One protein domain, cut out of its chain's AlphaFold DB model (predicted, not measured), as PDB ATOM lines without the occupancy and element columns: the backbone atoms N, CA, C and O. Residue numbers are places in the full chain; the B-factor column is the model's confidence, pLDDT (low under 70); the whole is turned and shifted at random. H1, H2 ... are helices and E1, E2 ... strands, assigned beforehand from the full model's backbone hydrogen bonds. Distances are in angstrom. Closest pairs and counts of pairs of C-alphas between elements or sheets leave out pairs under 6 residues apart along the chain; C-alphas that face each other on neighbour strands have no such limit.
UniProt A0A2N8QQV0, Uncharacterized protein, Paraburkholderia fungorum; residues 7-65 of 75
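This is residues 7 to 65 of the 75 residues of an uncharacterized protein of Paraburkholderia fungorum (UniProt A0A2N8QQV0). A long two-stranded hairpin arm, E1 and E2, leads into a small head of three short antiparallel strands, E3, E4, E5, with helix H1 at the far end. The 59 printed residues, mixed in class, are extended: radius of gyration of the C-alphas 20.1 A, spans 64 by 22 by 15 A.

Find C-alpha 7 at (16.325, 22.712, 16.459); from there E1, residues 7 to 16, runs 27.6 A. E2, residues 23 to 33, runs 30.5 A and bends by 51 degrees at residue 26. Then come E3, residues 35 to 39, E4, 42 to 45, E5, 51 to 53, and H1, 56 to 64, ending at (-0.939, 49.095, 18.461).

In hairpin E1 and E2, antiparallel at 154 degrees, N 7 and O 32 are within hydrogen-bond range, 2.9 A. E2 runs on into E3 at 47 degrees. E3, E4, E5 form a meander, each strand the antiparallel neighbour of the one before; look at N 36 and O 44, 2.8 A, and N 52 and O 43, 2.9 A. H1, with every O i to N i+4 pair within range, only grazes this sheet; its closest C-alphas to E5 are Arg 59 and Tyr 53, 5.6 A.

The farthest C-alphas, Ser 20 and Arg 65, are 64.1 A apart. The printed part has no cut and no long link, and no printed residue is under 70 in pLDDT.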
ATOM      1  N   ARG A   7      15.152  23.551  16.196       94.12
ATOM      2  CA  ARG A   7      16.325  22.712  16.459       94.12
ATOM      3  C   ARG A   7      16.313  21.530  15.506       94.12
ATOM      4  O   ARG A   7      15.295  20.859  15.384       94.12
ATOM      5  N   GLU A   8      17.464  21.252  14.909       96.25
ATOM      6  CA  GLU A   8      17.693  20.049  14.112       96.25
ATOM      7  C   GLU A   8      18.688  19.136  14.820       96.25
ATOM      8  O   GLU A   8      19.681  19.606  15.379       96.25
ATOM      9  N   TRP A   9      18.418  17.835  14.818       94.44
ATOM     10  CA  TRP A   9      19.353  16.824  15.307       94.44
ATOM     11  C   TRP A   9      19.166  15.517  14.552       94.44
ATOM     12  O   TRP A   9      18.120  15.271  13.956       94.44
ATOM     13  N   GLN A  10      20.187  14.668  14.586       96.44
ATOM     14  CA  GLN A  10      20.126  13.336  13.999       96.44
ATOM     15  C   GLN A  10      20.043  12.286  15.098       96.44
ATOM     16  O   GLN A  10      20.711  12.402  16.126       96.44
ATOM     17  N   ALA A  11      19.225  11.264  14.877       94.31
ATOM     18  CA  ALA A  11      19.133  10.101  15.743       94.31
ATOM     19  C   ALA A  11      19.287   8.832  14.905       94.31
ATOM     20  O   ALA A  11      18.793   8.756  13.780       94.31
ATOM     21  N   TRP A  12      19.990   7.843  15.453       93.06
ATOM     22  CA  TRP A  12      20.005   6.502  14.883       93.06
ATOM     23  C   TRP A  12      18.684   5.813  15.216       93.06
ATOM     24  O   TRP A  12      18.303   5.752  16.385       93.06
ATOM     25  N   ILE A  13      17.987   5.311  14.198       92.69
ATOM     26  CA  ILE A  13      16.756   4.543  14.370       92.69
ATOM     27  C   ILE A  13      17.014   3.133  13.861       92.69
ATOM     28  O   ILE A  13      17.389   2.944  12.703       92.69
ATOM     29  N   GLU A  14      16.811   2.151  14.734       93.88
ATOM     30  CA  GLU A  14      16.817   0.741  14.367       93.88
ATOM     31  C   GLU A  14      15.426   0.338  13.872       93.88
ATOM     32  O   GLU A  14      14.415   0.543  14.547       93.88
ATOM     33  N   VAL A  15      15.379  -0.250  12.684       86.94
ATOM     34  CA  VAL A  15      14.187  -0.820  12.068       86.94
ATOM     35  C   VAL A  15      14.373  -2.329  12.022       86.94
ATOM     36  O   VAL A  15      15.300  -2.842  11.392       86.94
ATOM     37  N   LYS A  16      13.486  -3.046  12.712       89.38
ATOM     38  CA  LYS A  16      13.471  -4.507  12.727       89.38
ATOM     39  C   LYS A  16      12.553  -5.026  11.627       89.38
ATOM     40  O   LYS A  16      11.380  -4.651  11.589       89.38
ATOM     41  N   ASP A  17      13.072  -5.894  10.769       83.75
ATOM     42  CA  ASP A  17      12.260  -6.600   9.787       83.75
ATOM     43  C   ASP A  17      11.277  -7.539  10.520       83.75
ATOM     44  O   ASP A  17      11.701  -8.356  11.348       83.75
ATOM     45  N   PRO A  18       9.960  -7.430  10.271       85.00
ATOM     46  CA  PRO A  18       8.963  -8.219  10.989       85.00
ATOM     47  C   PRO A  18       8.933  -9.704  10.587       85.00
ATOM     48  O   PRO A  18       8.331 -10.498  11.306       85.00
ATOM     49  N   TYR A  19       9.564 -10.088   9.473       85.50
ATOM     50  CA  TYR A  19       9.585 -11.452   8.940       85.50
ATOM     51  C   TYR A  19      10.919 -12.168   9.190       85.50
ATOM     52  O   TYR A  19      10.908 -13.315   9.631       85.50
ATOM     53  N   SER A  20      12.061 -11.521   8.926       89.56
ATOM     54  CA  SER A  20      13.398 -12.102   9.146       89.56
ATOM     55  C   SER A  20      13.929 -11.864  10.561       89.56
ATOM     56  O   SER A  20      14.793 -12.600  11.033       89.56
ATOM     57  N   GLY A  21      13.410 -10.849  11.262       84.38
ATOM     58  CA  GLY A  21      13.880 -10.450  12.588       84.38
ATOM     59  C   GLY A  21      15.226  -9.722  12.588       84.38
ATOM     60  O   GLY A  21      15.691  -9.340  13.665       84.38
ATOM     61  N   GLU A  22      15.832  -9.507  11.417       88.00
ATOM     62  CA  GLU A  22      17.063  -8.734  11.264       88.00
ATOM     63  C   GLU A  22      16.800  -7.254  11.560       88.00
ATOM     64  O   GLU A  22      15.766  -6.697  11.187       88.00
ATOM     65  N   ALA A  23      17.735  -6.608  12.255       85.00
ATOM     66  CA  ALA A  23      17.690  -5.174  12.496       85.00
ATOM     67  C   ALA A  23      18.633  -4.466  11.520       85.00
ATOM     68  O   ALA A  23      19.810  -4.810  11.412       85.00
ATOM     69  N   THR A  24      18.114  -3.454  10.835       89.44
ATOM     70  CA  THR A  24      18.911  -2.486  10.075       89.44
ATOM     71  C   THR A  24      18.726  -1.114  10.704       89.44
ATOM     72  O   THR A  24      17.729  -0.877  11.381       89.44
ATOM     73  N   GLY A  25      19.678  -0.202  10.533       90.12
ATOM     74  CA  GLY A  25      19.544   1.139  11.089       90.12
ATOM     75  C   GLY A  25      19.947   2.221  10.107       90.12
ATOM     76  O   GLY A  25      20.751   1.997   9.199       90.12
ATOM     77  N   MET A  26      19.356   3.397  10.288       92.12
ATOM     78  CA  MET A  26      19.697   4.594   9.531       92.12
ATOM     79  C   MET A  26      19.606   5.836  10.416       92.12
ATOM     80  O   MET A  26      18.843   5.884  11.385       92.12
ATOM     81  N   TYR A  27      20.397   6.853  10.080       93.25
ATOM     82  CA  TYR A  27      20.275   8.164  10.704       93.25
ATOM     83  C   TYR A  27      19.057   8.893  10.141       93.25
ATOM     84  O   TYR A  27      18.953   9.098   8.932       93.25
ATOM     85  N   HIS A  28      18.172   9.336  11.028       95.50
ATOM     86  CA  HIS A  28      17.065  10.226  10.701       95.50
ATOM     87  C   HIS A  28      17.350  11.631  11.216       95.50
ATOM     88  O   HIS A  28      17.772  11.809  12.360       95.50
ATOM     89  N   THR A  29      17.085  12.631  10.378       95.75
ATOM     90  CA  THR A  29      17.084  14.037  10.790       95.75
ATOM     91  C   THR A  29      15.716  14.391  11.366       95.75
ATOM     92  O   THR A  29      14.688  14.177  10.727       95.75
ATOM     93  N   HIS A  30      15.719  14.955  12.567       95.69
ATOM     94  CA  HIS A  30      14.555  15.485  13.258       95.69
ATOM     95  C   HIS A  30      14.631  17.007  13.301       95.69
ATOM     96  O   HIS A  30      15.694  17.562  13.576       95.69
ATOM     97  N   THR A  31      13.488  17.660  13.101       96.31
ATOM     98  CA  THR A  31      13.325  19.109  13.240       96.31
ATOM     99  C   THR A  31      12.204  19.378  14.239       96.31
ATOM    100  O   THR A  31      11.105  18.846  14.099       96.31
ATOM    101  N   GLU A  32      12.466  20.202  15.251       95.81
ATOM    102  CA  GLU A  32      11.491  20.596  16.276       95.81
ATOM    103  C   GLU A  32      11.379  22.114  16.332       95.81
ATOM    104  O   GLU A  32      12.398  22.809  16.364       95.81
ATOM    105  N   SER A  33      10.148  22.627  16.398       95.50
ATOM    106  CA  SER A  33       9.917  24.040  16.696       95.50
ATOM    107  C   SER A  33      10.361  24.369  18.122       95.50
ATOM    108  O   SER A  33      10.085  23.649  19.086       95.50
ATOM    109  N   LEU A  34      11.051  25.493  18.274       96.56
ATOM    110  CA  LEU A  34      11.404  26.039  19.580       96.56
ATOM    111  C   LEU A  34      10.365  27.041  20.083       96.56
ATOM    112  O   LEU A  34      10.521  27.530  21.201       96.56
ATOM    113  N   ASP A  35       9.333  27.332  19.298       97.38
ATOM    114  CA  ASP A  35       8.228  28.190  19.702       97.38
ATOM    115  C   ASP A  35       7.246  27.427  20.608       97.38
ATOM    116  O   ASP A  35       6.854  26.300  20.311       97.38
ATOM    117  N   GLU A  36       6.886  28.036  21.738       97.12
ATOM    118  CA  GLU A  36       5.922  27.530  22.719       97.12
ATOM    119  C   GLU A  36       4.705  28.458  22.807       97.12
ATOM    120  O   GLU A  36       4.848  29.683  22.765       97.12
ATOM    121  N   ASP A  37       3.516  27.886  22.971       97.50
ATOM    122  CA  ASP A  37       2.294  28.659  23.184       97.50
ATOM    123  C   ASP A  37       2.317  29.386  24.527       97.50
ATOM    124  O   ASP A  37       2.622  28.804  25.568       97.50
ATOM    125  N   ILE A  38       1.966  30.671  24.507       96.00
ATOM    126  CA  ILE A  38       1.798  31.486  25.717       96.00
ATOM    127  C   ILE A  38       0.310  31.638  26.026       96.00
ATOM    128  O   ILE A  38      -0.123  31.499  27.167       96.00
ATOM    129  N   ASP A  39      -0.460  31.972  24.993       95.25
ATOM    130  CA  ASP A  39      -1.907  32.113  25.018       95.25
ATOM    131  C   ASP A  39      -2.469  31.875  23.611       95.25
ATOM    132  O   ASP A  39      -1.729  31.577  22.675       95.25
ATOM    133  N   LEU A  40      -3.784  32.043  23.456       95.56
ATOM    134  CA  LEU A  40      -4.506  31.821  22.200       95.56
ATOM    135  C   LEU A  40      -3.934  32.591  20.993       95.56
ATOM    136  O   LEU A  40      -4.160  32.212  19.847       95.56
ATOM    137  N   HIS A  41      -3.215  33.685  21.232       96.94
ATOM    138  CA  HIS A  41      -2.822  34.651  20.214       96.94
ATOM    139  C   HIS A  41      -1.314  34.833  20.083       96.94
ATOM    140  O   HIS A  41      -0.871  35.472  19.123       96.94
ATOM    141  N   ARG A  42      -0.525  34.307  21.027       97.56
ATOM    142  CA  ARG A  42       0.918  34.537  21.121       97.56
ATOM    143  C   ARG A  42       1.689  33.262  21.416       97.56
ATOM    144  O   ARG A  42       1.290  32.452  22.249       97.56
ATOM    145  N   PHE A  43       2.870  33.186  20.822       97.75
ATOM    146  CA  PHE A  43       3.868  32.160  21.095       97.75
ATOM    147  C   PHE A  43       5.218  32.806  21.414       97.75
ATOM    148  O   PHE A  43       5.480  33.950  21.026       97.75
ATOM    149  N   ARG A  44       6.078  32.089  22.135       97.56
ATOM    150  CA  ARG A  44       7.419  32.531  22.523       97.56
ATOM    151  C   ARG A  44       8.463  31.546  22.038       97.56
ATOM    152  O   ARG A  44       8.352  30.356  22.281       97.56
ATOM    153  N   CYS A  45       9.555  32.035  21.469       96.56
ATOM    154  CA  CYS A  45      10.701  31.171  21.228       96.56
ATOM    155  C   CYS A  45      11.414  30.836  22.549       96.56
ATOM    156  O   CYS A  45      11.943  31.738  23.204       96.56
ATOM    157  N   ARG A  46      11.515  29.550  22.904       95.44
ATOM    158  CA  ARG A  46      12.225  29.061  24.105       95.44
ATOM    159  C   ARG A  46      13.714  29.424  24.123       95.44
ATOM    160  O   ARG A  46      14.314  29.496  25.188       95.44
ATOM    161  N   GLN A  47      14.316  29.657  22.952       94.38
ATOM    162  CA  GLN A  47      15.741  29.979  22.828       94.38
ATOM    163  C   GLN A  47      16.027  31.481  22.941       94.38
ATOM    164  O   GLN A  47      16.913  31.875  23.693       94.38
ATOM    165  N   CYS A  48      15.332  32.325  22.171       95.12
ATOM    166  CA  CYS A  48      15.633  33.763  22.110       95.12
ATOM    167  C   CYS A  48      14.601  34.657  22.807       95.12
ATOM    168  O   CYS A  48      14.785  35.870  22.855       95.12
ATOM    169  N   GLY A  49      13.506  34.092  23.315       95.25
ATOM    170  CA  GLY A  49      12.449  34.832  24.004       95.25
ATOM    171  C   GLY A  49      11.568  35.694  23.097       95.25
ATOM    172  O   GLY A  49      10.685  36.383  23.604       95.25
ATOM    173  N   ARG A  50      11.774  35.669  21.770       95.62
ATOM    174  CA  ARG A  50      10.953  36.431  20.818       95.62
ATOM    175  C   ARG A  50       9.483  36.045  20.961       95.62
ATOM    176  O   ARG A  50       9.161  34.863  20.892       95.62
ATOM    177  N   ILE A  51       8.619  37.050  21.074       97.00
ATOM    178  CA  ILE A  51       7.165  36.889  21.020       97.00
ATOM    179  C   ILE A  51       6.703  37.001  19.566       97.00
ATOM    180  O   ILE A  51       7.025  37.971  18.880       97.00
ATOM    181  N   GLY A  52       5.975  35.994  19.098       96.06
ATOM    182  CA  GLY A  52       5.248  36.007  17.834       96.06
ATOM    183  C   GLY A  52       3.737  36.040  18.058       96.06
ATOM    184  O   GLY A  52       3.258  35.889  19.182       96.06
ATOM    185  N   TYR A  53       2.991  36.239  16.971       97.25
ATOM    186  CA  TYR A  53       1.530  36.310  16.983       97.25
ATOM    187  C   TYR A  53       0.949  35.350  15.952       97.25
ATOM    188  O   TYR A  53       1.451  35.283  14.829       97.25
ATOM    189  N   TYR A  54      -0.135  34.664  16.309       95.69
ATOM    190  CA  TYR A  54      -0.823  33.730  15.411       95.69
ATOM    191  C   TYR A  54      -1.615  34.412  14.290       95.69
ATOM    192  O   TYR A  54      -1.960  33.778  13.296       95.69
ATOM    193  N   SER A  55      -1.892  35.711  14.417       95.50
ATOM    194  CA  SER A  55      -2.575  36.488  13.386       95.50
ATOM    195  C   SER A  55      -2.102  37.941  13.345       95.50
ATOM    196  O   SER A  55      -1.599  38.492  14.329       95.50
ATOM    197  N   GLY A  56      -2.310  38.591  12.198       95.56
ATOM    198  CA  GLY A  56      -2.068  40.028  12.057       95.56
ATOM    199  C   GLY A  56      -2.955  40.870  12.980       95.56
ATOM    200  O   GLY A  56      -2.499  41.885  13.496       95.56
ATOM    201  N   ALA A  57      -4.184  40.421  13.250       95.62
ATOM    202  CA  ALA A  57      -5.100  41.106  14.157       95.62
ATOM    203  C   ALA A  57      -4.630  41.024  15.617       95.62
ATOM    204  O   ALA A  57      -4.600  42.040  16.309       95.62
ATOM    205  N   ALA A  58      -4.159  39.853  16.062       96.56
ATOM    206  CA  ALA A  58      -3.518  39.707  17.367       96.56
ATOM    207  C   ALA A  58      -2.300  40.633  17.498       96.56
ATOM    208  O   ALA A  58      -2.164  41.348  18.491       96.56
ATOM    209  N   ARG A  59      -1.448  40.683  16.467       97.00
ATOM    210  CA  ARG A  59      -0.306  41.603  16.430       97.00
ATOM    211  C   ARG A  59      -0.744  43.065  16.550       97.00
ATOM    212  O   ARG A  59      -0.209  43.788  17.385       97.00
ATOM    213  N   ALA A  60      -1.720  43.497  15.751       96.88
ATOM    214  CA  ALA A  60      -2.231  44.868  15.774       96.88
ATOM    215  C   ALA A  60      -2.831  45.236  17.144       96.88
ATOM    216  O   ALA A  60      -2.604  46.338  17.647       96.88
ATOM    217  N   PHE A  61      -3.517  44.298  17.798       96.81
ATOM    218  CA  PHE A  61      -4.034  44.493  19.148       96.81
ATOM    219  C   PHE A  61      -2.913  44.664  20.183       96.81
ATOM    220  O   PHE A  61      -2.929  45.619  20.960       96.81
ATOM    221  N   TYR A  62      -1.923  43.770  20.213       96.12
ATOM    222  CA  TYR A  62      -0.873  43.812  21.234       96.12
ATOM    223  C   TYR A  62       0.147  44.937  21.016       96.12
ATOM    224  O   TYR A  62       0.590  45.536  21.996       96.12
ATOM    225  N   GLU A  63       0.501  45.245  19.766       96.50
ATOM    226  CA  GLU A  63       1.496  46.276  19.440       96.50
ATOM    227  C   GLU A  63       0.886  47.681  19.347       96.50
ATOM    228  O   GLU A  63       1.527  48.651  19.739       96.50
ATOM    229  N   GLN A  64      -0.342  47.803  18.832       97.25
ATOM    230  CA  GLN A  64      -0.939  49.095  18.461       97.25
ATOM    231  C   GLN A  64      -2.289  49.364  19.141       97.25
ATOM    232  O   GLN A  64      -2.863  50.431  18.948       97.25
ATOM    233  N   ARG A  65      -2.805  48.423  19.947       96.00
ATOM    234  CA  ARG A  65      -4.129  48.503  20.598       96.00
ATOM    235  C   ARG A  65      -5.301  48.616  19.619       96.00
ATOM    236  O   ARG A  65      -6.377  49.077  19.993       96.00
TER     237      ARG A  65